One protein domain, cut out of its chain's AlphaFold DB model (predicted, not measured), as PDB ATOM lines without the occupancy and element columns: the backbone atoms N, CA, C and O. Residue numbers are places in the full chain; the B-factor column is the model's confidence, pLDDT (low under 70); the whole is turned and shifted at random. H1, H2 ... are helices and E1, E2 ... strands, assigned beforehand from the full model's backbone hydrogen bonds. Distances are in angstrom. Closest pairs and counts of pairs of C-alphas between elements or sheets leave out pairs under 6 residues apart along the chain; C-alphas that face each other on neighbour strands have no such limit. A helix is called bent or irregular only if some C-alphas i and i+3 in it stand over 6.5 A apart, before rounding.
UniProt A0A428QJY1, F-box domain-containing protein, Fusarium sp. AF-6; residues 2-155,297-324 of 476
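AT A GLANCE: This is residues 2 to 155 and 297 to 324 of the 476 residues of the protein "F-box domain-containing protein" of Fusarium sp. AF-6 (UniProt A0A428QJY1). A small, strongly twisted and curled sheet of four strands has H4 across it and H3 standing up from its edge strand E4, while the long helix H6 runs past H3 and H4 and sticks out with residues 319 to 323. Long stretches with no named element fill much of the rest, and H1 is far out from the sheet. The printed part has 182 residues, under half of them in named elements, in the order H1 H2 E1 E2 E3 E4 H3 H4 H5 H6, and its class is mixed, helices and strands. The sheet, E3 E2 E1 E4, is antiparallel. The whole is compact, with a radius of gyration of the C-alphas of 17.1 A, but elongated in outline, spanning 62 by 39 by 32 A.

IN THESE COORDINATES: Residues 2 to 28 hold no named element. H1, residues 29 to 34, begins at C-alpha 29 (25.514, -66.830, -28.773); it is neither bent nor irregular, but only just, with C-alphas 31 and 34 6.5 A apart. H2 is residues 38 to 41. E1, residues 43 to 48, is 16.7 A long, and E2, residues 55 to 63, 21.0 A; E2 bends by 72 degrees at residue 60. E3 is residues 70 to 72 and E4 residues 95 to 99. H3, residues 100 to 110, is 15.2 A long, H4, residues 117 to 126, 14.6 A. H5 is residues 141 to 146. H6, residues 297 to 323, is 37.5 A long and ends at C-alpha 323 (-22.878, -39.327, -25.815).

HOW THE PARTS SIT: E1, E2 and E3 form a meander, each strand the antiparallel neighbour of the one before; with E4 beside E1 they make a Greek key, the first strand pairing with the fourth. N 44 and O 98 of E1 and E4 are 2.8 A apart, N 58 and O 45 of hairpin E1 and E2 2.8 A, N 62 and O 72 of hairpin E2 and E3 2.8 A. H4 runs across the strands, at 87 degrees to E1 on the local plane, at a height over the sheet of 9.4 A. H3 stands up from the sheet by 54 degrees. H2 only grazes the sheet with residues 39 to 41. With residues 300 to 308 alone H6 touches H3, at a steep tilt of 57 degrees, the same way; C-alphas 106 and 304 are closest, 5.4 A. With residues 307 to 315 alone it touches H4, about perpendicular at 76 degrees; C-alphas 123 and 311 are closest, 6.3 A. H5 is close to H6 but not clearly touching, C-alphas 141 and 299 being closest at 7.3 A. H1 and H6 are apart. In H3, H4 and H6 every O i to N i+4 pair is within hydrogen-bond range; in H1 1 of 2 is, in H5 0 of 2, with 3 of 3 O i to N i+3 pairs, and H2 is too short for one.

THE WHOLE: The C-alphas farthest apart, of Thr 24 and Asn 324, are 61.7 A apart. Residues 156 to 296 are not printed, and C-alphas 155 and 297 are 18.8 A apart across the cut. The links E3 to E4 and H4 to H5 are long. The mean pLDDT of the printed part is 79.2; 46 residues are under 70, among them 16 to 25 and 74 to 81.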
ATOM      1  N   SER A   2      25.173 -45.060 -11.110       41.16
ATOM      2  CA  SER A   2      24.923 -46.297 -11.867       41.16
ATOM      3  C   SER A   2      24.163 -45.964 -13.150       41.16
ATOM      4  O   SER A   2      23.241 -45.155 -13.092       41.16
ATOM      5  N   ARG A   3      24.541 -46.554 -14.294       52.91
ATOM      6  CA  ARG A   3      23.649 -46.605 -15.462       52.91
ATOM      7  C   ARG A   3      22.339 -47.255 -15.004       52.91
ATOM      8  O   ARG A   3      22.394 -48.175 -14.196       52.91
ATOM      9  N   CYS A   4      21.211 -46.734 -15.467       64.56
ATOM     10  CA  CYS A   4      19.924 -47.411 -15.388       64.56
ATOM     11  C   CYS A   4      19.495 -47.625 -16.835       64.56
ATOM     12  O   CYS A   4      19.497 -46.664 -17.613       64.56
ATOM     13  N   ASP A   5      19.206 -48.868 -17.202       79.56
ATOM     14  CA  ASP A   5      18.703 -49.198 -18.531       79.56
ATOM     15  C   ASP A   5      17.274 -48.666 -18.706       79.56
ATOM     16  O   ASP A   5      16.512 -48.565 -17.746       79.56
ATOM     17  N   THR A   6      16.916 -48.308 -19.940       84.44
ATOM     18  CA  THR A   6      15.551 -47.924 -20.321       84.44
ATOM     19  C   THR A   6      14.882 -49.113 -21.000       84.44
ATOM     20  O   THR A   6      15.498 -49.733 -21.870       84.44
ATOM     21  N   TYR A   7      13.629 -49.408 -20.656       90.00
ATOM     22  CA  TYR A   7      12.895 -50.558 -21.187       90.00
ATOM     23  C   TYR A   7      11.725 -50.121 -22.069       90.00
ATOM     24  O   TYR A   7      11.205 -49.020 -21.934       90.00
ATOM     25  N   CYS A   8      11.325 -50.971 -23.009       93.50
ATOM     26  CA  CYS A   8      10.152 -50.759 -23.852       93.50
ATOM     27  C   CYS A   8       8.865 -50.885 -23.030       93.50
ATOM     28  O   CYS A   8       8.687 -51.874 -22.317       93.50
ATOM     29  N   ALA A   9       7.928 -49.951 -23.208       94.31
ATOM     30  CA  ALA A   9       6.661 -49.940 -22.475       94.31
ATOM     31  C   ALA A   9       5.718 -51.117 -22.804       94.31
ATOM     32  O   ALA A   9       4.794 -51.367 -22.043       94.31
ATOM     33  N   LEU A  10       5.946 -51.850 -23.903       95.56
ATOM     34  CA  LEU A  10       5.108 -52.986 -24.324       95.56
ATOM     35  C   LEU A  10       5.747 -54.364 -24.144       95.56
ATOM     36  O   LEU A  10       5.057 -55.367 -24.244       95.56
ATOM     37  N   CYS A  11       7.059 -54.470 -23.959       94.94
ATOM     38  CA  CYS A  11       7.682 -55.789 -23.795       94.94
ATOM     39  C   CYS A  11       8.645 -55.867 -22.624       94.94
ATOM     40  O   CYS A  11       9.126 -56.960 -22.324       94.94
ATOM     41  N   GLY A  12       8.953 -54.740 -21.982       92.00
ATOM     42  CA  GLY A  12       9.828 -54.703 -20.821       92.00
ATOM     43  C   GLY A  12      11.283 -55.065 -21.117       92.00
ATOM     44  O   GLY A  12      12.066 -55.244 -20.191       92.00
ATOM     45  N   VAL A  13      11.647 -55.198 -22.391       91.62
ATOM     46  CA  VAL A  13      13.018 -55.465 -22.832       91.62
ATOM     47  C   VAL A  13      13.729 -54.135 -23.037       91.62
ATOM     48  O   VAL A  13      13.105 -53.134 -23.396       91.62
ATOM     49  N   LEU A  14      15.031 -54.132 -22.778       87.69
ATOM     50  CA  LEU A  14      15.926 -52.982 -22.914       87.69
ATOM     51  C   LEU A  14      15.820 -52.289 -24.283       87.69
ATOM     52  O   LEU A  14      15.514 -52.931 -25.275       87.69
ATOM     53  N   ILE A  15      16.134 -50.998 -24.344       85.38
ATOM     54  CA  ILE A  15      16.148 -50.182 -25.566       85.38
ATOM     55  C   ILE A  15      17.572 -49.777 -25.941       85.38
ATOM     56  O   ILE A  15      18.357 -49.353 -25.095       85.38
ATOM     57  N   GLY A  16      17.898 -49.809 -27.238       64.06
ATOM     58  CA  GLY A  16      19.092 -49.125 -27.759       64.06
ATOM     59  C   GLY A  16      20.416 -49.833 -27.448       64.06
ATOM     60  O   GLY A  16      21.475 -49.200 -27.392       64.06
ATOM     61  N   TYR A  17      20.371 -51.153 -27.270       62.12
ATOM     62  CA  TYR A  17      21.523 -51.990 -26.932       62.12
ATOM     63  C   TYR A  17      22.695 -51.844 -27.905       62.12
ATOM     64  O   TYR A  17      22.553 -52.089 -29.105       62.12
ATOM     65  N   ARG A  18      23.905 -51.564 -27.411       52.12
ATOM     66  CA  ARG A  18      25.128 -51.536 -28.238       52.12
ATOM     67  C   ARG A  18      25.874 -52.873 -28.269       52.12
ATOM     68  O   ARG A  18      27.080 -52.890 -28.094       52.12
ATOM     69  N   GLY A  19      25.178 -53.963 -28.586       49.97
ATOM     70  CA  GLY A  19      25.808 -55.245 -28.928       49.97
ATOM     71  C   GLY A  19      26.526 -55.935 -27.760       49.97
ATOM     72  O   GLY A  19      26.878 -55.320 -26.759       49.97
ATOM     73  N   PHE A  20      26.731 -57.241 -27.904       53.72
ATOM     74  CA  PHE A  20      27.255 -58.157 -26.883       53.72
ATOM     75  C   PHE A  20      28.778 -58.054 -26.683       53.72
ATOM     76  O   PHE A  20      29.469 -59.050 -26.503       53.72
ATOM     77  N   ALA A  21      29.347 -56.853 -26.779       43.62
ATOM     78  CA  ALA A  21      30.788 -56.684 -26.715       43.62
ATOM     79  C   ALA A  21      31.238 -56.440 -25.266       43.62
ATOM     80  O   ALA A  21      31.088 -55.339 -24.735       43.62
ATOM     81  N   PHE A  22      31.862 -57.482 -24.711       37.88
ATOM     82  CA  PHE A  22      32.725 -57.546 -23.524       37.88
ATOM     83  C   PHE A  22      32.088 -57.969 -22.190       37.88
ATOM     84  O   PHE A  22      31.243 -57.291 -21.610       37.88
ATOM     85  N   GLY A  23      32.624 -59.085 -21.679       42.56
ATOM     86  CA  GLY A  23      32.466 -59.598 -20.319       42.56
ATOM     87  C   GLY A  23      31.579 -60.835 -20.255       42.56
ATOM     88  O   GLY A  23      30.366 -60.673 -20.155       42.56
ATOM     89  N   THR A  24      32.205 -62.019 -20.339       49.97
ATOM     90  CA  THR A  24      31.690 -63.354 -19.950       49.97
ATOM     91  C   THR A  24      30.198 -63.578 -20.246       49.97
ATOM     92  O   THR A  24      29.356 -63.350 -19.380       49.97
ATOM     93  N   ASP A  25      29.861 -63.961 -21.480       58.12
ATOM     94  CA  ASP A  25      28.469 -64.121 -21.923       58.12
ATOM     95  C   ASP A  25      27.736 -65.248 -21.176       58.12
ATOM     96  O   ASP A  25      28.120 -66.410 -21.258       58.12
ATOM     97  N   GLU A  26      26.650 -64.900 -20.476       71.44
ATOM     98  CA  GLU A  26      25.670 -65.872 -19.962       71.44
ATOM     99  C   GLU A  26      24.608 -66.246 -21.012       71.44
ATOM    100  O   GLU A  26      23.902 -67.227 -20.815       71.44
ATOM    101  N   TYR A  27      24.465 -65.492 -22.109       78.44
ATOM    102  CA  TYR A  27      23.606 -65.906 -23.223       78.44
ATOM    103  C   TYR A  27      24.348 -66.845 -24.167       78.44
ATOM    104  O   TYR A  27      25.513 -66.623 -24.497       78.44
ATOM    105  N   ASP A  28      23.638 -67.845 -24.668       78.62
ATOM    106  CA  ASP A  28      24.146 -68.713 -25.720       78.62
ATOM    107  C   ASP A  28      24.147 -67.974 -27.070       78.62
ATOM    108  O   ASP A  28      23.112 -67.766 -27.706       78.62
ATOM    109  N   GLN A  29      25.334 -67.554 -27.512       75.31
ATOM    110  CA  GLN A  29      25.514 -66.830 -28.773       75.31
ATOM    111  C   GLN A  29      25.083 -67.654 -29.993       75.31
ATOM    112  O   GLN A  29      24.660 -67.068 -30.990       75.31
ATOM    113  N   THR A  30      25.141 -68.989 -29.918       73.06
ATOM    114  CA  THR A  30      24.670 -69.852 -31.014       73.06
ATOM    115  C   THR A  30      23.161 -69.721 -31.193       73.06
ATOM    116  O   THR A  30      22.687 -69.601 -32.318       73.06
ATOM    117  N   ARG A  31      22.418 -69.585 -30.087       71.88
ATOM    118  CA  ARG A  31      20.971 -69.333 -30.089       71.88
ATOM    119  C   ARG A  31      20.621 -67.924 -30.563       71.88
ATOM    120  O   ARG A  31      19.557 -67.711 -31.122       71.88
ATOM    121  N   LEU A  32      21.474 -66.924 -30.342       73.81
ATOM    122  CA  LEU A  32      21.160 -65.533 -30.702       73.81
ATOM    123  C   LEU A  32      21.532 -65.155 -32.141       73.81
ATOM    124  O   LEU A  32      20.897 -64.263 -32.710       73.81
ATOM    125  N   ALA A  33      22.554 -65.793 -32.717       64.50
ATOM    126  CA  ALA A  33      23.076 -65.454 -34.040       64.50
ATOM    127  C   ALA A  33      22.047 -65.661 -35.164       64.50
ATOM    128  O   ALA A  33      22.006 -64.868 -36.104       64.50
ATOM    129  N   GLU A  34      21.192 -66.676 -35.043       63.62
ATOM    130  CA  GLU A  34      20.195 -67.023 -36.061       63.62
ATOM    131  C   GLU A  34      18.897 -66.210 -35.928       63.62
ATOM    132  O   GLU A  34      18.235 -65.950 -36.927       63.62
ATOM    133  N   HIS A  35      18.543 -65.748 -34.722       62.69
ATOM    134  CA  HIS A  35      17.188 -65.263 -34.400       62.69
ATOM    135  C   HIS A  35      17.024 -63.737 -34.275       62.69
ATOM    136  O   HIS A  35      15.985 -63.273 -33.803       62.69
ATOM    137  N   GLY A  36      18.032 -62.961 -34.694       70.75
ATOM    138  CA  GLY A  36      17.947 -61.508 -34.891       70.75
ATOM    139  C   GLY A  36      17.654 -60.687 -33.623       70.75
ATOM    140  O   GLY A  36      16.536 -60.638 -33.123       70.75
ATOM    141  N   THR A  37      18.641 -59.937 -33.127       82.69
ATOM    142  CA  THR A  37      18.487 -59.048 -31.945       82.69
ATOM    143  C   THR A  37      18.465 -57.557 -32.303       82.69
ATOM    144  O   THR A  37      18.372 -56.690 -31.434       82.69
ATOM    145  N   SER A  38      18.559 -57.232 -33.594       83.25
ATOM    146  CA  SER A  38      18.622 -55.859 -34.110       83.25
ATOM    147  C   SER A  38      17.358 -55.049 -33.818       83.25
ATOM    148  O   SER A  38      17.466 -53.845 -33.587       83.25
ATOM    149  N   TRP A  39      16.191 -55.703 -33.762       88.50
ATOM    150  CA  TRP A  39      14.887 -55.077 -33.509       88.50
ATOM    151  C   TRP A  39      14.835 -54.295 -32.185       88.50
ATOM    152  O   TRP A  39      14.145 -53.287 -32.088       88.50
ATOM    153  N   VAL A  40      15.639 -54.693 -31.191       88.12
ATOM    154  CA  VAL A  40      15.766 -54.035 -29.875       88.12
ATOM    155  C   VAL A  40      16.361 -52.611 -29.982       88.12
ATOM    156  O   VAL A  40      16.359 -51.807 -29.047       88.12
ATOM    157  N   ARG A  41      16.929 -52.265 -31.143       83.44
ATOM    158  CA  ARG A  41      17.449 -50.922 -31.435       83.44
ATOM    159  C   ARG A  41      16.446 -50.037 -32.162       83.44
ATOM    160  O   ARG A  41      16.650 -48.827 -32.171       83.44
ATOM    161  N   ASP A  42      15.422 -50.620 -32.775       87.81
ATOM    162  CA  ASP A  42      14.423 -49.872 -33.526       87.81
ATOM    163  C   ASP A  42      13.312 -49.397 -32.589       87.81
ATOM    164  O   ASP A  42      12.480 -50.180 -32.123       87.81
ATOM    165  N   VAL A  43      13.364 -48.109 -32.250       88.44
ATOM    166  CA  VAL A  43      12.572 -47.524 -31.169       88.44
ATOM    167  C   VAL A  43      11.851 -46.280 -31.638       88.44
ATOM    168  O   VAL A  43      12.440 -45.375 -32.227       88.44
ATOM    169  N   TRP A  44      10.566 -46.225 -31.324       91.12
ATOM    170  CA  TRP A  44       9.688 -45.088 -31.530       91.12
ATOM    171  C   TRP A  44       9.227 -44.574 -30.165       91.12
ATOM    172  O   TRP A  44       9.107 -45.337 -29.208       91.12
ATOM    173  N   LEU A  45       8.990 -43.273 -30.048       89.75
ATOM    174  CA  LEU A  45       8.468 -42.651 -28.836       89.75
ATOM    175  C   LEU A  45       7.004 -42.272 -29.046       89.75
ATOM    176  O   LEU A  45       6.699 -41.546 -29.988       89.75
ATOM    177  N   ILE A  46       6.114 -42.694 -28.151       90.88
ATOM    178  CA  ILE A  46       4.760 -42.136 -28.068       90.88
ATOM    179  C   ILE A  46       4.794 -40.899 -27.170       90.88
ATOM    180  O   ILE A  46       5.324 -40.945 -26.057       90.88
ATOM    181  N   ARG A  47       4.267 -39.776 -27.670       85.50
ATOM    182  CA  ARG A  47       4.175 -38.522 -26.912       85.50
ATOM    183  C   ARG A  47       3.029 -37.643 -27.386       85.50
ATOM    184  O   ARG A  47       2.630 -37.703 -28.550       85.50
ATOM    185  N   ARG A  48       2.587 -36.744 -26.510       83.06
ATOM    186  CA  ARG A  48       1.736 -35.612 -26.881       83.06
ATOM    187  C   ARG A  48       2.590 -34.504 -27.510       83.06
ATOM    188  O   ARG A  48       3.679 -34.206 -27.024       83.06
ATOM    189  N   HIS A  49       2.153 -33.942 -28.638       75.12
ATOM    190  CA  HIS A  49       2.865 -32.835 -29.275       75.12
ATOM    191  C   HIS A  49       2.658 -31.537 -28.471       75.12
ATOM    192  O   HIS A  49       1.503 -31.198 -28.206       75.12
ATOM    193  N   PRO A  50       3.713 -30.757 -28.159       68.25
ATOM    194  CA  PRO A  50       3.592 -29.585 -27.284       68.25
ATOM    195  C   PRO A  50       2.627 -28.498 -27.781       68.25
ATOM    196  O   PRO A  50       2.058 -27.771 -26.978       68.25
ATOM    197  N   THR A  51       2.460 -28.350 -29.102       66.62
ATOM    198  CA  THR A  51       1.644 -27.263 -29.685       66.62
ATOM    199  C   THR A  51       0.249 -27.691 -30.134       66.62
ATOM    200  O   THR A  51      -0.698 -26.928 -29.979       66.62
ATOM    201  N   SER A  52       0.103 -28.885 -30.713       66.56
ATOM    202  CA  SER A  52      -1.178 -29.364 -31.248       66.56
ATOM    203  C   SER A  52      -1.942 -30.211 -30.237       66.56
ATOM    204  O   SER A  52      -3.105 -30.528 -30.472       66.56
ATOM    205  N   LEU A  53      -1.289 -30.600 -29.132       70.19
ATOM    206  CA  LEU A  53      -1.793 -31.529 -28.120       70.19
ATOM    207  C   LEU A  53      -2.187 -32.906 -28.679       70.19
ATOM    208  O   LEU A  53      -2.765 -33.714 -27.961       70.19
ATOM    209  N   LYS A  54      -1.849 -33.204 -29.940       77.19
ATOM    210  CA  LYS A  54      -2.110 -34.496 -30.576       77.19
ATOM    211  C   LYS A  54      -1.069 -35.511 -30.122       77.19
ATOM    212  O   LYS A  54       0.134 -35.249 -30.231       77.19
ATOM    213  N   VAL A  55      -1.509 -36.677 -29.655       84.75
ATOM    214  CA  VAL A  55      -0.597 -37.802 -29.433       84.75
ATOM    215  C   VAL A  55      -0.176 -38.406 -30.769       84.75
ATOM    216  O   VAL A  55      -0.986 -38.649 -31.662       84.75
ATOM    217  N   SER A  56       1.129 -38.608 -30.920       87.06
ATOM    218  CA  SER A  56       1.743 -39.169 -32.121       87.06
ATOM    219  C   SER A  56       2.923 -40.057 -31.748       87.06
ATOM    220  O   SER A  56       3.489 -39.944 -30.655       87.06
ATOM    221  N   LEU A  57       3.290 -40.942 -32.671       88.44
ATOM    222  CA  LEU A  57       4.545 -41.665 -32.587       88.44
ATOM    223  C   LEU A  57       5.645 -40.887 -33.310       88.44
ATOM    224  O   LEU A  57       5.439 -40.379 -34.410       88.44
ATOM    225  N   LEU A  58       6.818 -40.819 -32.690       86.38
ATOM    226  CA  LEU A  58       7.994 -40.146 -33.215       86.38
ATOM    227  C   LEU A  58       9.165 -41.127 -33.251       86.38
ATOM    228  O   LEU A  58       9.600 -41.624 -32.214       86.38
ATOM    229  N   GLY A  59       9.707 -41.374 -34.433       81.06
ATOM    230  CA  GLY A  59      10.826 -42.284 -34.619       81.06
ATOM    231  C   GLY A  59      11.342 -42.272 -36.059       81.06
ATOM    232  O   GLY A  59      10.796 -41.546 -36.892       81.06
ATOM    233  N   PRO A  60      12.392 -43.057 -36.350       84.38
ATOM    234  CA  PRO A  60      13.157 -43.856 -35.391       84.38
ATOM    235  C   PRO A  60      14.006 -42.979 -34.452       84.38
ATOM    236  O   PRO A  60      14.530 -41.937 -34.845       84.38
ATOM    237  N   ALA A  61      14.141 -43.392 -33.194       82.69
ATOM    238  CA  ALA A  61      14.898 -42.705 -32.151       82.69
ATOM    239  C   ALA A  61      16.141 -43.511 -31.753       82.69
ATOM    240  O   ALA A  61      16.145 -44.737 -31.767       82.69
ATOM    241  N   THR A  62      17.213 -42.828 -31.353       78.19
ATOM    242  CA  THR A  62      18.439 -43.457 -30.843       78.19
ATOM    243  C   THR A  62      18.719 -43.006 -29.414       78.19
ATOM    244  O   THR A  62      18.701 -41.813 -29.117       78.19
ATOM    245  N   LEU A  63      19.027 -43.958 -28.532       75.19
ATOM    246  CA  LEU A  63      19.383 -43.684 -27.140       75.19
ATOM    247  C   LEU A  63      20.745 -42.963 -27.034       75.19
ATOM    248  O   LEU A  63      21.743 -43.362 -27.648       75.19
ATOM    249  N   ILE A  64      20.806 -41.905 -26.227       72.25
ATOM    250  CA  ILE A  64      22.013 -41.111 -25.979       72.25
ATOM    251  C   ILE A  64      22.908 -41.826 -24.961       72.25
ATOM    252  O   ILE A  64      22.471 -42.232 -23.892       72.25
ATOM    253  N   ARG A  65      24.216 -41.894 -25.245       59.41
ATOM    254  CA  ARG A  65      25.221 -42.600 -24.416       59.41
ATOM    255  C   ARG A  65      25.361 -42.116 -22.963       59.41
ATOM    256  O   ARG A  65      25.871 -42.878 -22.142       59.41
ATOM    257  N   TRP A  66      24.995 -40.866 -22.681       54.78
ATOM    258  CA  TRP A  66      25.307 -40.160 -21.428       54.78
ATOM    259  C   TRP A  66      24.084 -39.518 -20.755       54.78
ATOM    260  O   TRP A  66      24.228 -38.912 -19.699       54.78
ATOM    261  N   GLY A  67      22.894 -39.631 -21.354       54.66
ATOM    262  CA  GLY A  67      21.652 -39.097 -20.799       54.66
ATOM    263  C   GLY A  67      20.737 -40.234 -20.366       54.66
ATOM    264  O   GLY A  67      20.314 -41.014 -21.215       54.66
ATOM    265  N   PHE A  68      20.432 -40.325 -19.070       63.34
ATOM    266  CA  PHE A  68      19.404 -41.238 -18.558       63.34
ATOM    267  C   PHE A  68      18.099 -41.035 -19.334       63.34
ATOM    268  O   PHE A  68      17.624 -39.900 -19.431       63.34
ATOM    269  N   ASN A  69      17.564 -42.114 -19.913       68.81
ATOM    270  CA  ASN A  69      16.344 -42.119 -20.730       68.81
ATOM    271  C   ASN A  69      16.335 -41.088 -21.880       68.81
ATOM    272  O   ASN A  69      15.264 -40.678 -22.319       68.81
ATOM    273  N   GLY A  70      17.502 -40.619 -22.335       74.00
ATOM    274  CA  GLY A  70      17.619 -39.557 -23.333       74.00
ATOM    275  C   GLY A  70      17.640 -40.103 -24.756       74.00
ATOM    276  O   GLY A  70      18.438 -40.987 -25.062       74.00
ATOM    277  N   PHE A  71      16.830 -39.538 -25.645       77.81
ATOM    278  CA  PHE A  71      16.722 -39.936 -27.047       77.81
ATOM    279  C   PHE A  71      17.068 -38.785 -27.992       77.81
ATOM    280  O   PHE A  71      16.736 -37.625 -27.735       77.81
ATOM    281  N   ILE A  72      17.726 -39.126 -29.101       74.94
ATOM    282  CA  ILE A  72      17.966 -38.249 -30.252       74.94
ATOM    283  C   ILE A  72      17.317 -38.820 -31.504       74.94
ATOM    284  O   ILE A  72      17.241 -40.034 -31.683       74.94
ATOM    285  N   PHE A  73      16.925 -37.924 -32.400       74.25
ATOM    286  CA  PHE A  73      16.368 -38.271 -33.699       74.25
ATOM    287  C   PHE A  73      17.403 -37.981 -34.790       74.25
ATOM    288  O   PHE A  73      18.012 -36.901 -34.774       74.25
ATOM    289  N   PRO A  74      17.634 -38.911 -35.729       60.78
ATOM    290  CA  PRO A  74      18.331 -38.599 -36.965       60.78
ATOM    291  C   PRO A  74      17.429 -37.631 -37.757       60.78
ATOM    292  O   PRO A  74      16.372 -38.013 -38.233       60.78
ATOM    293  N   GLN A  75      17.773 -36.342 -37.771       55.06
ATOM    294  CA  GLN A  75      16.930 -35.229 -38.244       55.06
ATOM    295  C   GLN A  75      16.304 -35.405 -39.640       55.06
ATOM    296  O   GLN A  75      17.005 -35.783 -40.572       55.06
ATOM    297  N   GLN A  76      15.085 -34.873 -39.800       46.75
ATOM    298  CA  GLN A  76      14.802 -33.769 -40.733       46.75
ATOM    299  C   GLN A  76      13.962 -32.707 -39.968       46.75
ATOM    300  O   GLN A  76      12.978 -33.041 -39.317       46.75
ATOM    301  N   ASP A  77      14.421 -31.450 -39.956       43.03
ATOM    302  CA  ASP A  77      13.715 -30.211 -39.544       43.03
ATOM    303  C   ASP A  77      13.427 -29.835 -38.072       43.03
ATOM    304  O   ASP A  77      12.825 -28.786 -37.838       43.03
ATOM    305  N   GLN A  78      13.925 -30.541 -37.048       47.25
ATOM    306  CA  GLN A  78      13.878 -30.021 -35.661       47.25
ATOM    307  C   GLN A  78      15.267 -29.893 -35.009       47.25
ATOM    308  O   GLN A  78      16.174 -30.684 -35.311       47.25
ATOM    309  N   PRO A  79      15.486 -28.889 -34.128       42.88
ATOM    310  CA  PRO A  79      16.720 -28.792 -33.353       42.88
ATOM    311  C   PRO A  79      16.924 -30.087 -32.562       42.88
ATOM    312  O   PRO A  79      15.953 -30.707 -32.134       42.88
ATOM    313  N   ARG A  80      18.185 -30.507 -32.382       51.12
ATOM    314  CA  ARG A  80      18.578 -31.692 -31.594       51.12
ATOM    315  C   ARG A  80      18.146 -31.531 -30.130       51.12
ATOM    316  O   ARG A  80      18.955 -31.206 -29.267       51.12
ATOM    317  N   ALA A  81      16.865 -31.729 -29.855       59.22
ATOM    318  CA  ALA A  81      16.307 -31.726 -28.521       59.22
ATOM    319  C   ALA A  81      16.537 -33.111 -27.917       59.22
ATOM    320  O   ALA A  81      16.112 -34.122 -28.471       59.22
ATOM    321  N   ASN A  82      17.245 -33.153 -26.792       70.19
ATOM    322  CA  ASN A  82      17.339 -34.353 -25.975       70.19
ATOM    323  C   ASN A  82      15.969 -34.598 -25.337       70.19
ATOM    324  O   ASN A  82      15.518 -33.786 -24.526       70.19
ATOM    325  N   ILE A  83      15.306 -35.685 -25.725       76.62
ATOM    326  CA  ILE A  83      14.000 -36.053 -25.181       76.62
ATOM    327  C   ILE A  83      14.188 -37.103 -24.091       76.62
ATOM    328  O   ILE A  83      14.744 -38.163 -24.356       76.62
ATOM    329  N   GLN A  84      13.698 -36.821 -22.883       79.88
ATOM    330  CA  GLN A  84      13.720 -37.769 -21.769       79.88
ATOM    331  C   GLN A  84      12.427 -38.589 -21.731       79.88
ATOM    332  O   GLN A  84      11.347 -38.026 -21.566       79.88
ATOM    333  N   ALA A  85      12.543 -39.909 -21.856       84.06
ATOM    334  CA  ALA A  85      11.434 -40.833 -21.646       84.06
ATOM    335  C   ALA A  85      11.213 -41.142 -20.155       84.06
ATOM    336  O   ALA A  85      12.108 -40.949 -19.327       84.06
ATOM    337  N   TYR A  86      10.017 -41.631 -19.820       84.00
ATOM    338  CA  TYR A  86       9.585 -41.953 -18.453       84.00
ATOM    339  C   TYR A  86       9.742 -40.805 -17.448       84.00
ATOM    340  O   TYR A  86       9.895 -41.013 -16.244       84.00
ATOM    341  N   LYS A  87       9.689 -39.565 -17.934       75.94
ATOM    342  CA  LYS A  87       9.620 -38.389 -17.081       75.94
ATOM    343  C   LYS A  87       8.166 -37.963 -16.962       75.94
ATOM    344  O   LYS A  87       7.594 -37.439 -17.909       75.94
ATOM    345  N   TRP A  88       7.595 -38.190 -15.788       65.50
ATOM    346  CA  TRP A  88       6.265 -37.718 -15.431       65.50
ATOM    347  C   TRP A  88       6.396 -36.823 -14.204       65.50
ATOM    348  O   TRP A  88       6.675 -37.282 -13.099       65.50
ATOM    349  N   SER A  89       6.268 -35.520 -14.416       56.28
ATOM    350  CA  SER A  89       6.212 -34.506 -13.364       56.28
ATOM    351  C   SER A  89       5.198 -33.451 -13.779       56.28
ATOM    352  O   SER A  89       4.955 -33.291 -14.974       56.28
ATOM    353  N   ILE A  90       4.635 -32.716 -12.818       45.81
ATOM    354  CA  ILE A  90       3.682 -31.626 -13.079       45.81
ATOM    355  C   ILE A  90       4.268 -30.694 -14.159       45.81
ATOM    356  O   ILE A  90       5.358 -30.148 -13.981       45.81
ATOM    357  N   GLY A  91       3.576 -30.570 -15.298       52.91
ATOM    358  CA  GLY A  91       4.008 -29.769 -16.452       52.91
ATOM    359  C   GLY A  91       4.951 -30.448 -17.464       52.91
ATOM    360  O   GLY A  91       5.486 -29.753 -18.324       52.91
ATOM    361  N   CYS A  92       5.188 -31.764 -17.387       59.03
ATOM    362  CA  CYS A  92       5.922 -32.536 -18.402       59.03
ATOM    363  C   CYS A  92       5.009 -33.567 -19.082       59.03
ATOM    364  O   CYS A  92       4.390 -34.383 -18.402       59.03
ATOM    365  N   ASP A  93       4.970 -33.565 -20.417       71.25
ATOM    366  CA  ASP A  93       4.254 -34.581 -21.196       71.25
ATOM    367  C   ASP A  93       4.886 -35.968 -21.009       71.25
ATOM    368  O   ASP A  93       6.111 -36.110 -21.059       71.25
ATOM    369  N   LEU A  94       4.052 -37.004 -20.836       82.06
ATOM    370  CA  LEU A  94       4.527 -38.388 -20.786       82.06
ATOM    371  C   LEU A  94       5.116 -38.787 -22.131       82.06
ATOM    372  O   LEU A  94       4.463 -38.657 -23.170       82.06
ATOM    373  N   ILE A  95       6.319 -39.346 -22.086       87.19
ATOM    374  CA  ILE A  95       6.995 -39.895 -23.256       87.19
ATOM    375  C   ILE A  95       7.391 -41.326 -22.940       87.19
ATOM    376  O   ILE A  95       8.136 -41.567 -21.986       87.19
ATOM    377  N   LEU A  96       6.901 -42.265 -23.743       91.06
ATOM    378  CA  LEU A  96       7.172 -43.688 -23.563       91.06
ATOM    379  C   LEU A  96       7.850 -44.247 -24.806       91.06
ATOM    380  O   LEU A  96       7.418 -43.952 -25.922       91.06
ATOM    381  N   PRO A  97       8.903 -45.052 -24.643       92.19
ATOM    382  CA  PRO A  97       9.571 -45.671 -25.759       92.19
ATOM    383  C   PRO A  97       8.993 -47.064 -26.038       92.19
ATOM    384  O   PRO A  97       8.656 -47.832 -25.133       92.19
ATOM    385  N   LEU A  98       8.900 -47.392 -27.319       94.25
ATOM    386  CA  LEU A  98       8.306 -48.611 -27.844       94.25
ATOM    387  C   LEU A  98       9.224 -49.181 -28.919       94.25
ATOM    388  O   LEU A  98       9.676 -48.443 -29.791       94.25
ATOM    389  N   HIS A  99       9.457 -50.491 -28.908       93.69
ATOM    390  CA  HIS A  99      10.009 -51.142 -30.092       93.69
ATOM    391  C   HIS A  99       8.963 -51.147 -31.205       93.69
ATOM    392  O   HIS A  99       7.801 -51.484 -30.951       93.69
ATOM    393  N   THR A 100       9.372 -50.856 -32.440       92.75
ATOM    394  CA  THR A 100       8.471 -50.882 -33.605       92.75
ATOM    395  C   THR A 100       7.793 -52.245 -33.747       92.75
ATOM    396  O   THR A 100       6.583 -52.326 -33.947       92.75
ATOM    397  N   ALA A 101       8.544 -53.331 -33.531       94.12
ATOM    398  CA  ALA A 101       8.015 -54.694 -33.549       94.12
ATOM    399  C   ALA A 101       6.902 -54.917 -32.505       94.12
ATOM    400  O   ALA A 101       5.896 -55.558 -32.805       94.12
ATOM    401  N   CYS A 102       7.036 -54.352 -31.299       96.50
ATOM    402  CA  CYS A 102       6.010 -54.455 -30.258       96.50
ATOM    403  C   CYS A 102       4.755 -53.655 -30.609       96.50
ATOM    404  O   CYS A 102       3.649 -54.149 -30.411       96.50
ATOM    405  N   TYR A 103       4.911 -52.449 -31.163       95.19
ATOM    406  CA  TYR A 103       3.768 -51.659 -31.624       95.19
ATOM    407  C   TYR A 103       3.032 -52.345 -32.787       95.19
ATOM    408  O   TYR A 103       1.805 -52.355 -32.817       95.19
ATOM    409  N   ASN A 104       3.760 -53.001 -33.696       94.25
ATOM    410  CA  ASN A 104       3.158 -53.800 -34.765       94.25
ATOM    411  C   ASN A 104       2.345 -54.981 -34.218       94.25
ATOM    412  O   ASN A 104       1.277 -55.279 -34.747       94.25
ATOM    413  N   ILE A 105       2.822 -55.645 -33.158       96.62
ATOM    414  CA  ILE A 105       2.056 -56.698 -32.474       96.62
ATOM    415  C   ILE A 105       0.794 -56.111 -31.841       96.62
ATOM    416  O   ILE A 105      -0.286 -56.631 -32.095       96.62
ATOM    417  N   LEU A 106       0.895 -54.997 -31.109       96.81
ATOM    418  CA  LEU A 106      -0.273 -54.314 -30.541       96.81
ATOM    419  C   LEU A 106      -1.307 -53.958 -31.624       96.81
ATOM    420  O   LEU A 106      -2.497 -54.196 -31.440       96.81
ATOM    421  N   GLY A 107      -0.854 -53.456 -32.778       94.81
ATOM    422  CA  GLY A 107      -1.709 -53.181 -33.935       94.81
ATOM    423  C   GLY A 107      -2.439 -54.418 -34.465       94.81
ATOM    424  O   GLY A 107      -3.604 -54.322 -34.840       94.81
ATOM    425  N   LYS A 108      -1.791 -55.589 -34.449       93.75
ATOM    426  CA  LYS A 108      -2.419 -56.866 -34.828       93.75
ATOM    427  C   LYS A 108      -3.454 -57.320 -33.803       93.75
ATOM    428  O   LYS A 108      -4.515 -57.784 -34.201       93.75
ATOM    429  N   VAL A 109      -3.181 -57.139 -32.511       95.12
ATOM    430  CA  VAL A 109      -4.152 -57.428 -31.441       95.12
ATOM    431  C   VAL A 109      -5.382 -56.519 -31.541       95.12
ATOM    432  O   VAL A 109      -6.498 -56.971 -31.311       95.12
ATOM    433  N   ALA A 110      -5.192 -55.250 -31.908       92.75
ATOM    434  CA  ALA A 110      -6.275 -54.276 -32.049       92.75
ATOM    435  C   ALA A 110      -7.109 -54.439 -33.338       92.75
ATOM    436  O   ALA A 110      -8.185 -53.843 -33.453       92.75
ATOM    437  N   ALA A 111      -6.631 -55.215 -34.315       87.88
ATOM    438  CA  ALA A 111      -7.291 -55.375 -35.605       87.88
ATOM    439  C   ALA A 111      -8.711 -55.975 -35.462       87.88
ATOM    440  O   ALA A 111      -8.941 -56.829 -34.606       87.88
ATOM    441  N   PRO A 112      -9.684 -55.560 -36.302       82.50
ATOM    442  CA  PRO A 112      -9.558 -54.644 -37.443       82.50
ATOM    443  C   PRO A 112      -9.595 -53.148 -37.069       82.50
ATOM    444  O   PRO A 112      -9.611 -52.298 -37.959       82.50
ATOM    445  N   GLY A 113      -9.654 -52.805 -35.780       78.94
ATOM    446  CA  GLY A 113      -9.705 -51.423 -35.311       78.94
ATOM    447  C   GLY A 113      -8.366 -50.694 -35.449       78.94
ATOM    448  O   GLY A 113      -7.297 -51.278 -35.293       78.94
ATOM    449  N   ALA A 114      -8.426 -49.387 -35.714       86.19
ATOM    450  CA  ALA A 114      -7.270 -48.509 -35.561       86.19
ATOM    451  C   ALA A 114      -7.130 -48.090 -34.091       86.19
ATOM    452  O   ALA A 114      -8.129 -47.816 -33.426       86.19
ATOM    453  N   ILE A 115      -5.896 -48.008 -33.597       90.62
ATOM    454  CA  ILE A 115      -5.613 -47.607 -32.216       90.62
ATOM    455  C   ILE A 115      -5.686 -46.078 -32.101       90.62
ATOM    456  O   ILE A 115      -4.909 -45.372 -32.750       90.62
ATOM    457  N   ASP A 116      -6.563 -45.552 -31.239       89.56
ATOM    458  CA  ASP A 116      -6.495 -44.149 -30.811       89.56
ATOM    459  C   ASP A 116      -5.334 -43.999 -29.817       89.56
ATOM    460  O   ASP A 116      -5.417 -44.388 -28.649       89.56
ATOM    461  N   LEU A 117      -4.228 -43.423 -30.291       90.19
ATOM    462  CA  LEU A 117      -3.025 -43.216 -29.485       90.19
ATOM    463  C   LEU A 117      -3.277 -42.369 -28.227       90.19
ATOM    464  O   LEU A 117      -2.531 -42.493 -27.260       90.19
ATOM    465  N   GLU A 118      -4.316 -41.530 -28.219       87.31
ATOM    466  CA  GLU A 118      -4.698 -40.749 -27.044       87.31
ATOM    467  C   GLU A 118      -5.216 -41.663 -25.934       87.31
ATOM    468  O   GLU A 118      -4.755 -41.589 -24.798       87.31
ATOM    469  N   VAL A 119      -6.138 -42.568 -26.278       89.75
ATOM    470  CA  VAL A 119      -6.706 -43.539 -25.335       89.75
ATOM    471  C   VAL A 119      -5.613 -44.491 -24.858       89.75
ATOM    472  O   VAL A 119      -5.512 -44.746 -23.660       89.75
ATOM    473  N   LEU A 120      -4.743 -44.946 -25.765       93.25
ATOM    474  CA  LEU A 120      -3.606 -45.793 -25.410       93.25
ATOM    475  C   LEU A 120      -2.656 -45.099 -24.419       93.25
ATOM    476  O   LEU A 120      -2.230 -45.717 -23.446       93.25
ATOM    477  N   LEU A 121      -2.334 -43.819 -24.633       89.81
ATOM    478  CA  LEU A 121      -1.469 -43.075 -23.717       89.81
ATOM    479  C   LEU A 121      -2.119 -42.901 -22.336       89.81
ATOM    480  O   LEU A 121      -1.416 -42.962 -21.332       89.81
ATOM    481  N   GLU A 122      -3.439 -42.713 -22.268       88.56
ATOM    482  CA  GLU A 122      -4.168 -42.675 -20.993       88.56
ATOM    483  C   GLU A 122      -4.157 -44.033 -20.272       88.56
ATOM    484  O   GLU A 122      -3.975 -44.053 -19.058       88.56
ATOM    485  N   VAL A 123      -4.250 -45.159 -20.993       92.75
ATOM    486  CA  VAL A 123      -4.032 -46.497 -20.404       92.75
ATOM    487  C   VAL A 123      -2.607 -46.613 -19.867       92.75
ATOM    488  O   VAL A 123      -2.401 -46.994 -18.725       92.75
ATOM    489  N   PHE A 124      -1.586 -46.203 -20.620       91.94
ATOM    490  CA  PHE A 124      -0.215 -46.276 -20.106       91.94
ATOM    491  C   PHE A 124       0.027 -45.419 -18.858       91.94
ATOM    492  O   PHE A 124       0.845 -45.790 -18.016       91.94
ATOM    493  N   LYS A 125      -0.684 -44.296 -18.698       88.50
ATOM    494  CA  LYS A 125      -0.596 -43.469 -17.485       88.50
ATOM    495  C   LYS A 125      -1.084 -44.196 -16.237       88.50
ATOM    496  O   LYS A 125      -0.534 -43.939 -15.169       88.50
ATOM    497  N   THR A 126      -2.074 -45.086 -16.339       90.00
ATOM    498  CA  THR A 126      -2.564 -45.839 -15.168       90.00
ATOM    499  C   THR A 126      -1.529 -46.824 -14.641       90.00
ATOM    500  O   THR A 126      -1.557 -47.152 -13.461       90.00
ATOM    501  N   HIS A 127      -0.587 -47.224 -15.496       91.19
ATOM    502  CA  HIS A 127       0.536 -48.104 -15.172       91.19
ATOM    503  C   HIS A 127       1.840 -47.332 -14.940       91.19
ATOM    504  O   HIS A 127       2.923 -47.916 -14.922       91.19
ATOM    505  N   PHE A 128       1.793 -46.004 -14.806       87.94
ATOM    506  CA  PHE A 128       3.003 -45.224 -14.569       87.94
ATOM    507  C   PHE A 128       3.408 -45.279 -13.082       87.94
ATOM    508  O   PHE A 128       2.596 -44.948 -12.216       87.94
ATOM    509  N   PRO A 129       4.664 -45.637 -12.748       82.75
ATOM    510  CA  PRO A 129       5.094 -45.758 -11.358       82.75
ATOM    511  C   PRO A 129       5.115 -44.399 -10.640       82.75
ATOM    512  O   PRO A 129       5.590 -43.395 -11.174       82.75
ATOM    513  N   ALA A 130       4.668 -44.376  -9.380       69.56
ATOM    514  CA  ALA A 130       4.423 -43.147  -8.612       69.56
ATOM    515  C   ALA A 130       5.636 -42.202  -8.457       69.56
ATOM    516  O   ALA A 130       5.455 -40.994  -8.320       69.56
ATOM    517  N   ASN A 131       6.867 -42.725  -8.480       58.28
ATOM    518  CA  ASN A 131       8.080 -41.990  -8.095       58.28
ATOM    519  C   ASN A 131       9.086 -41.786  -9.242       58.28
ATOM    520  O   ASN A 131      10.247 -41.488  -8.963       58.28
ATOM    521  N   SER A 132       8.652 -41.900 -10.507       66.88
ATOM    522  CA  SER A 132       9.472 -42.074 -11.727       66.88
ATOM    523  C   SER A 132       9.954 -43.511 -11.951       66.88
ATOM    524  O   SER A 132      10.061 -44.299 -11.013       66.88
ATOM    525  N   GLY A 133      10.211 -43.863 -13.214       75.00
ATOM    526  CA  GLY A 133      10.571 -45.224 -13.600       75.00
ATOM    527  C   GLY A 133      11.389 -45.301 -14.884       75.00
ATOM    528  O   GLY A 133      11.738 -44.294 -15.497       75.00
ATOM    529  N   VAL A 134      11.705 -46.531 -15.269       82.38
ATOM    530  CA  VAL A 134      12.385 -46.897 -16.527       82.38
ATOM    531  C   VAL A 134      11.562 -47.891 -17.360       82.38
ATOM    532  O   VAL A 134      11.980 -48.286 -18.447       82.38
ATOM    533  N   SER A 135      10.396 -48.275 -16.837       88.56
ATOM    534  CA  SER A 135       9.356 -49.129 -17.410       88.56
ATOM    535  C   SER A 135       7.997 -48.717 -16.817       88.56
ATOM    536  O   SER A 135       7.944 -47.965 -15.839       88.56
ATOM    537  N   LEU A 136       6.899 -49.174 -17.429       91.25
ATOM    538  CA  LEU A 136       5.575 -49.144 -16.791       91.25
ATOM    539  C   LEU A 136       5.463 -50.286 -15.771       91.25
ATOM    540  O   LEU A 136       6.135 -51.304 -15.941       91.25
ATOM    541  N   ASP A 137       4.596 -50.129 -14.773       91.31
ATOM    542  CA  ASP A 137       4.250 -51.128 -13.754       91.31
ATOM    543  C   ASP A 137       3.309 -52.199 -14.330       91.31
ATOM    544  O   ASP A 137       2.138 -52.302 -13.983       91.31
ATOM    545  N   LEU A 138       3.835 -52.951 -15.296       92.12
ATOM    546  CA  LEU A 138       3.160 -54.048 -15.980       92.12
ATOM    547  C   LEU A 138       3.885 -55.360 -15.688       92.12
ATOM    548  O   LEU A 138       5.108 -55.387 -15.518       92.12
ATOM    549  N   ASP A 139       3.149 -56.468 -15.721       91.25
ATOM    550  CA  ASP A 139       3.765 -57.789 -15.683       91.25
ATOM    551  C   ASP A 139       4.289 -58.188 -17.070       91.25
ATOM    552  O   ASP A 139       3.597 -58.795 -17.882       91.25
ATOM    553  N   TYR A 140       5.554 -57.881 -17.353       92.56
ATOM    554  CA  TYR A 140       6.225 -58.314 -18.583       92.56
ATOM    555  C   TYR A 140       6.644 -59.800 -18.568       92.56
ATOM    556  O   TYR A 140       7.471 -60.219 -19.396       92.56
ATOM    557  N   GLY A 141       6.143 -60.592 -17.617       89.69
ATOM    558  CA  GLY A 141       6.528 -61.974 -17.377       89.69
ATOM    559  C   GLY A 141       7.989 -62.081 -16.944       89.69
ATOM    560  O   GLY A 141       8.491 -61.314 -16.119       89.69
ATOM    561  N   ALA A 142       8.730 -63.009 -17.551       88.50
ATOM    562  CA  ALA A 142      10.141 -63.225 -17.229       88.50
ATOM    563  C   ALA A 142      11.029 -61.975 -17.397       88.50
ATOM    564  O   ALA A 142      12.048 -61.864 -16.715       88.50
ATOM    565  N   ALA A 143      10.657 -61.025 -18.265       90.12
ATOM    566  CA  ALA A 143      11.418 -59.788 -18.454       90.12
ATOM    567  C   ALA A 143      11.443 -58.913 -17.188       90.12
ATOM    568  O   ALA A 143      12.465 -58.288 -16.906       90.12
ATOM    569  N   SER A 144      10.372 -58.922 -16.387       88.94
ATOM    570  CA  SER A 144      10.240 -58.128 -15.155       88.94
ATOM    571  C   SER A 144      11.356 -58.424 -14.143       88.94
ATOM    572  O   SER A 144      11.826 -57.536 -13.431       88.94
ATOM    573  N   VAL A 145      11.854 -59.667 -14.117       84.81
ATOM    574  CA  VAL A 145      12.943 -60.103 -13.222       84.81
ATOM    575  C   VAL A 145      14.248 -59.345 -13.499       84.81
ATOM    576  O   VAL A 145      15.035 -59.116 -12.579       84.81
ATOM    577  N   PHE A 146      14.466 -58.913 -14.743       83.50
ATOM    578  CA  PHE A 146      15.703 -58.274 -15.194       83.50
ATOM    579  C   PHE A 146      15.664 -56.739 -15.132       83.50
ATOM    580  O   PHE A 146      16.664 -56.099 -15.444       83.50
ATOM    581  N   GLN A 147      14.552 -56.138 -14.692       79.25
ATOM    582  CA  GLN A 147      14.369 -54.679 -14.694       79.25
ATOM    583  C   GLN A 147      14.829 -53.968 -13.410       79.25
ATOM    584  O   GLN A 147      14.911 -52.742 -13.390       79.25
ATOM    585  N   LYS A 148      15.148 -54.704 -12.332       68.94
ATOM    586  CA  LYS A 148      15.356 -54.123 -10.987       68.94
ATOM    587  C   LYS A 148      16.575 -53.204 -10.844       68.94
ATOM    588  O   LYS A 148      16.522 -52.291 -10.032       68.94
ATOM    589  N   ASN A 149      17.664 -53.454 -11.575       66.06
ATOM    590  CA  ASN A 149      18.904 -52.668 -11.474       66.06
ATOM    591  C   ASN A 149      19.462 -52.343 -12.865       66.06
ATOM    592  O   ASN A 149      19.444 -51.196 -13.293       66.06
ATOM    593  N   ASN A 150      19.939 -53.373 -13.562       76.12
ATOM    594  CA  ASN A 150      20.401 -53.351 -14.946       76.12
ATOM    595  C   ASN A 150      19.974 -54.663 -15.594       76.12
ATOM    596  O   ASN A 150      19.838 -55.672 -14.892       76.12
ATOM    597  N   TRP A 151      19.826 -54.665 -16.913       82.50
ATOM    598  CA  TRP A 151      19.519 -55.876 -17.650       82.50
ATOM    599  C   TRP A 151      20.656 -56.891 -17.500       82.50
ATOM    600  O   TRP A 151      21.797 -56.647 -17.904       82.50
ATOM    601  N   VAL A 152      20.341 -58.052 -16.927       79.81
ATOM    602  CA  VAL A 152      21.295 -59.151 -16.750       79.81
ATOM    603  C   VAL A 152      21.059 -60.193 -17.837       79.81
ATOM    604  O   VAL A 152      19.946 -60.684 -18.008       79.81
ATOM    605  N   ARG A 153      22.120 -60.534 -18.574       80.56
ATOM    606  CA  ARG A 153      22.124 -61.659 -19.521       80.56
ATOM    607  C   ARG A 153      22.082 -62.947 -18.707       80.56
ATOM    608  O   ARG A 153      22.850 -63.034 -17.763       80.56
ATOM    609  N   ARG A 154      21.213 -63.897 -19.054       83.69
ATOM    610  CA  ARG A 154      21.075 -65.180 -18.349       83.69
ATOM    611  C   ARG A 154      20.715 -66.295 -19.321       83.69
ATOM    612  O   ARG A 154      19.755 -66.149 -20.077       83.69
ATOM    613  N   HIS A 155      21.433 -67.408 -19.239       83.56
ATOM    614  CA  HIS A 155      21.169 -68.588 -20.056       83.56
ATOM    615  C   HIS A 155      19.715 -69.060 -19.909       83.56
ATOM    616  O   HIS A 155      19.184 -69.093 -18.795       83.56
ATOM    617  N   ARG A 297       7.067 -63.713 -28.958       94.75
ATOM    618  CA  ARG A 297       5.866 -63.191 -29.588       94.75
ATOM    619  C   ARG A 297       4.612 -63.501 -28.774       94.75
ATOM    620  O   ARG A 297       3.845 -62.575 -28.545       94.75
ATOM    621  N   CYS A 298       4.437 -64.744 -28.317       95.12
ATOM    622  CA  CYS A 298       3.321 -65.157 -27.456       95.12
ATOM    623  C   CYS A 298       3.228 -64.257 -26.215       95.12
ATOM    624  O   CYS A 298       2.212 -63.605 -25.995       95.12
ATOM    625  N   ARG A 299       4.347 -64.099 -25.497       95.19
ATOM    626  CA  ARG A 299       4.445 -63.240 -24.307       95.19
ATOM    627  C   ARG A 299       4.050 -61.783 -24.579       95.19
ATOM    628  O   ARG A 299       3.325 -61.176 -23.798       95.19
ATOM    629  N   ILE A 300       4.559 -61.190 -25.660       97.25
ATOM    630  CA  ILE A 300       4.244 -59.792 -26.010       97.25
ATOM    631  C   ILE A 300       2.774 -59.665 -26.421       97.25
ATOM    632  O   ILE A 300       2.125 -58.679 -26.079       97.25
ATOM    633  N   TRP A 301       2.250 -60.655 -27.147       97.06
ATOM    634  CA  TRP A 301       0.861 -60.684 -27.589       97.06
ATOM    635  C   TRP A 301      -0.111 -60.737 -26.414       97.06
ATOM    636  O   TRP A 301      -1.063 -59.965 -26.402       97.06
ATOM    637  N   GLU A 302       0.132 -61.602 -25.430       94.81
ATOM    638  CA  GLU A 302      -0.694 -61.723 -24.220       94.81
ATOM    639  C   GLU A 302      -0.773 -60.394 -23.466       94.81
ATOM    640  O   GLU A 302      -1.871 -59.897 -23.216       94.81
ATOM    641  N   LEU A 303       0.373 -59.743 -23.229       96.25
ATOM    642  CA  LEU A 303       0.394 -58.421 -22.599       96.25
ATOM    643  C   LEU A 303      -0.383 -57.383 -23.424       96.25
ATOM    644  O   LEU A 303      -1.147 -56.590 -22.878       96.25
ATOM    645  N   CYS A 304      -0.203 -57.378 -24.748       97.31
ATOM    646  CA  CYS A 304      -0.948 -56.481 -25.630       97.31
ATOM    647  C   CYS A 304      -2.458 -56.759 -25.573       97.31
ATOM    648  O   CYS A 304      -3.243 -55.815 -25.581       97.31
ATOM    649  N   ALA A 305      -2.877 -58.024 -25.496       95.69
ATOM    650  CA  ALA A 305      -4.281 -58.409 -25.387       95.69
ATOM    651  C   ALA A 305      -4.907 -57.913 -24.082       95.69
ATOM    652  O   ALA A 305      -6.025 -57.396 -24.105       95.69
ATOM    653  N   ASP A 306      -4.186 -57.999 -22.966       95.25
ATOM    654  CA  ASP A 306      -4.658 -57.474 -21.684       95.25
ATOM    655  C   ASP A 306      -4.755 -55.946 -21.687       95.25
ATOM    656  O   ASP A 306      -5.804 -55.395 -21.338       95.25
ATOM    657  N   LEU A 307      -3.740 -55.257 -22.215       96.31
ATOM    658  CA  LEU A 307      -3.785 -53.804 -22.409       96.31
ATOM    659  C   LEU A 307      -4.955 -53.372 -23.305       96.31
ATOM    660  O   LEU A 307      -5.597 -52.354 -23.044       96.31
ATOM    661  N   MET A 308      -5.277 -54.149 -24.343       95.88
ATOM    662  CA  MET A 308      -6.404 -53.842 -25.225       95.88
ATOM    663  C   MET A 308      -7.765 -54.010 -24.535       95.88
ATOM    664  O   MET A 308      -8.694 -53.258 -24.837       95.88
ATOM    665  N   LYS A 309      -7.905 -54.915 -23.556       95.25
ATOM    666  CA  LYS A 309      -9.129 -54.998 -22.733       95.25
ATOM    667  C   LYS A 309      -9.340 -53.704 -21.940       95.25
ATOM    668  O   LYS A 309     -10.454 -53.174 -21.909       95.25
ATOM    669  N   GLU A 310      -8.276 -53.171 -21.341       95.44
ATOM    670  CA  GLU A 310      -8.313 -51.892 -20.620       95.44
ATOM    671  C   GLU A 310      -8.604 -50.717 -21.556       95.44
ATOM    672  O   GLU A 310      -9.473 -49.891 -21.262       95.44
ATOM    673  N   TYR A 311      -7.949 -50.691 -22.720       95.00
ATOM    674  CA  TYR A 311      -8.198 -49.718 -23.782       95.00
ATOM    675  C   TYR A 311      -9.679 -49.677 -24.168       95.00
ATOM    676  O   TYR A 311     -10.295 -48.613 -24.126       95.00
ATOM    677  N   HIS A 312     -10.289 -50.825 -24.485       92.81
ATOM    678  CA  HIS A 312     -11.689 -50.871 -24.911       92.81
ATOM    679  C   HIS A 312     -12.653 -50.479 -23.788       92.81
ATOM    680  O   HIS A 312     -13.681 -49.842 -24.040       92.81
ATOM    681  N   SER A 313     -12.325 -50.814 -22.538       92.19
ATOM    682  CA  SER A 313     -13.082 -50.364 -21.368       92.19
ATOM    683  C   SER A 313     -13.063 -48.836 -21.244       92.19
ATOM    684  O   SER A 313     -14.117 -48.202 -21.094       92.19
ATOM    685  N   LEU A 314     -11.881 -48.225 -21.380       88.50
ATOM    686  CA  LEU A 314     -11.710 -46.777 -21.315       88.50
ATOM    687  C   LEU A 314     -12.386 -46.067 -22.496       88.50
ATOM    688  O   LEU A 314     -13.121 -45.102 -22.289       88.50
ATOM    689  N   GLU A 315     -12.203 -46.570 -23.715       86.81
ATOM    690  CA  GLU A 315     -12.823 -46.047 -24.934       86.81
ATOM    691  C   GLU A 315     -14.355 -46.073 -24.837       86.81
ATOM    692  O   GLU A 315     -15.026 -45.074 -25.111       86.81
ATOM    693  N   LYS A 316     -14.932 -47.186 -24.366       85.44
ATOM    694  CA  LYS A 316     -16.377 -47.306 -24.128       85.44
ATOM    695  C   LYS A 316     -16.864 -46.291 -23.095       85.44
ATOM    696  O   LYS A 316     -17.919 -45.679 -23.286       85.44
ATOM    697  N   LYS A 317     -16.104 -46.088 -22.015       81.81
ATOM    698  CA  LYS A 317     -16.435 -45.113 -20.970       81.81
ATOM    699  C   LYS A 317     -16.410 -43.681 -21.514       81.81
ATOM    700  O   LYS A 317     -17.400 -42.969 -21.361       81.81
ATOM    701  N   GLN A 318     -15.355 -43.299 -22.233       76.94
ATOM    702  CA  GLN A 318     -15.233 -41.979 -22.860       76.94
ATOM    703  C   GLN A 318     -16.338 -41.726 -23.894       76.94
ATOM    704  O   GLN A 318     -16.947 -40.657 -23.903       76.94
ATOM    705  N   ASN A 319     -16.658 -42.714 -24.734       73.44
ATOM    706  CA  ASN A 319     -17.743 -42.601 -25.712       73.44
ATOM    707  C   ASN A 319     -19.121 -42.464 -25.048       73.44
ATOM    708  O   ASN A 319     -19.970 -41.714 -25.535       73.44
ATOM    709  N   THR A 320     -19.344 -43.141 -23.920       73.12
ATOM    710  CA  THR A 320     -20.584 -43.007 -23.140       73.12
ATOM    711  C   THR A 320     -20.694 -41.610 -22.528       73.12
ATOM    712  O   THR A 320     -21.733 -40.965 -22.673       73.12
ATOM    713  N   GLU A 321     -19.613 -41.106 -21.924       69.81
ATOM    714  CA  GLU A 321     -19.542 -39.744 -21.377       69.81
ATOM    715  C   GLU A 321     -19.737 -38.672 -22.462       69.81
ATOM    716  O   GLU A 321     -20.432 -37.690 -22.227       69.81
ATOM    717  N   LEU A 322     -19.199 -38.876 -23.670       66.75
ATOM    718  CA  LEU A 322     -19.414 -37.997 -24.827       66.75
ATOM    719  C   LEU A 322     -20.856 -38.041 -25.344       66.75
ATOM    720  O   LEU A 322     -21.370 -37.047 -25.851       66.75
ATOM    721  N   THR A 323     -21.519 -39.190 -25.276       63.75
ATOM    722  CA  THR A 323     -22.878 -39.327 -25.815       63.75
ATOM    723  C   THR A 323     -23.898 -38.740 -24.848       63.75
ATOM    724  O   THR A 323     -24.743 -37.958 -25.271       63.75
ATOM    725  N   ASN A 324     -23.784 -39.043 -23.554       67.88
ATOM    726  CA  ASN A 324     -24.729 -38.611 -22.525       67.88
ATOM    727  C   ASN A 324     -23.994 -38.147 -21.255       67.88
ATOM    728  O   ASN A 324     -24.044 -38.827 -20.228       67.88
TER     729      ASN A 324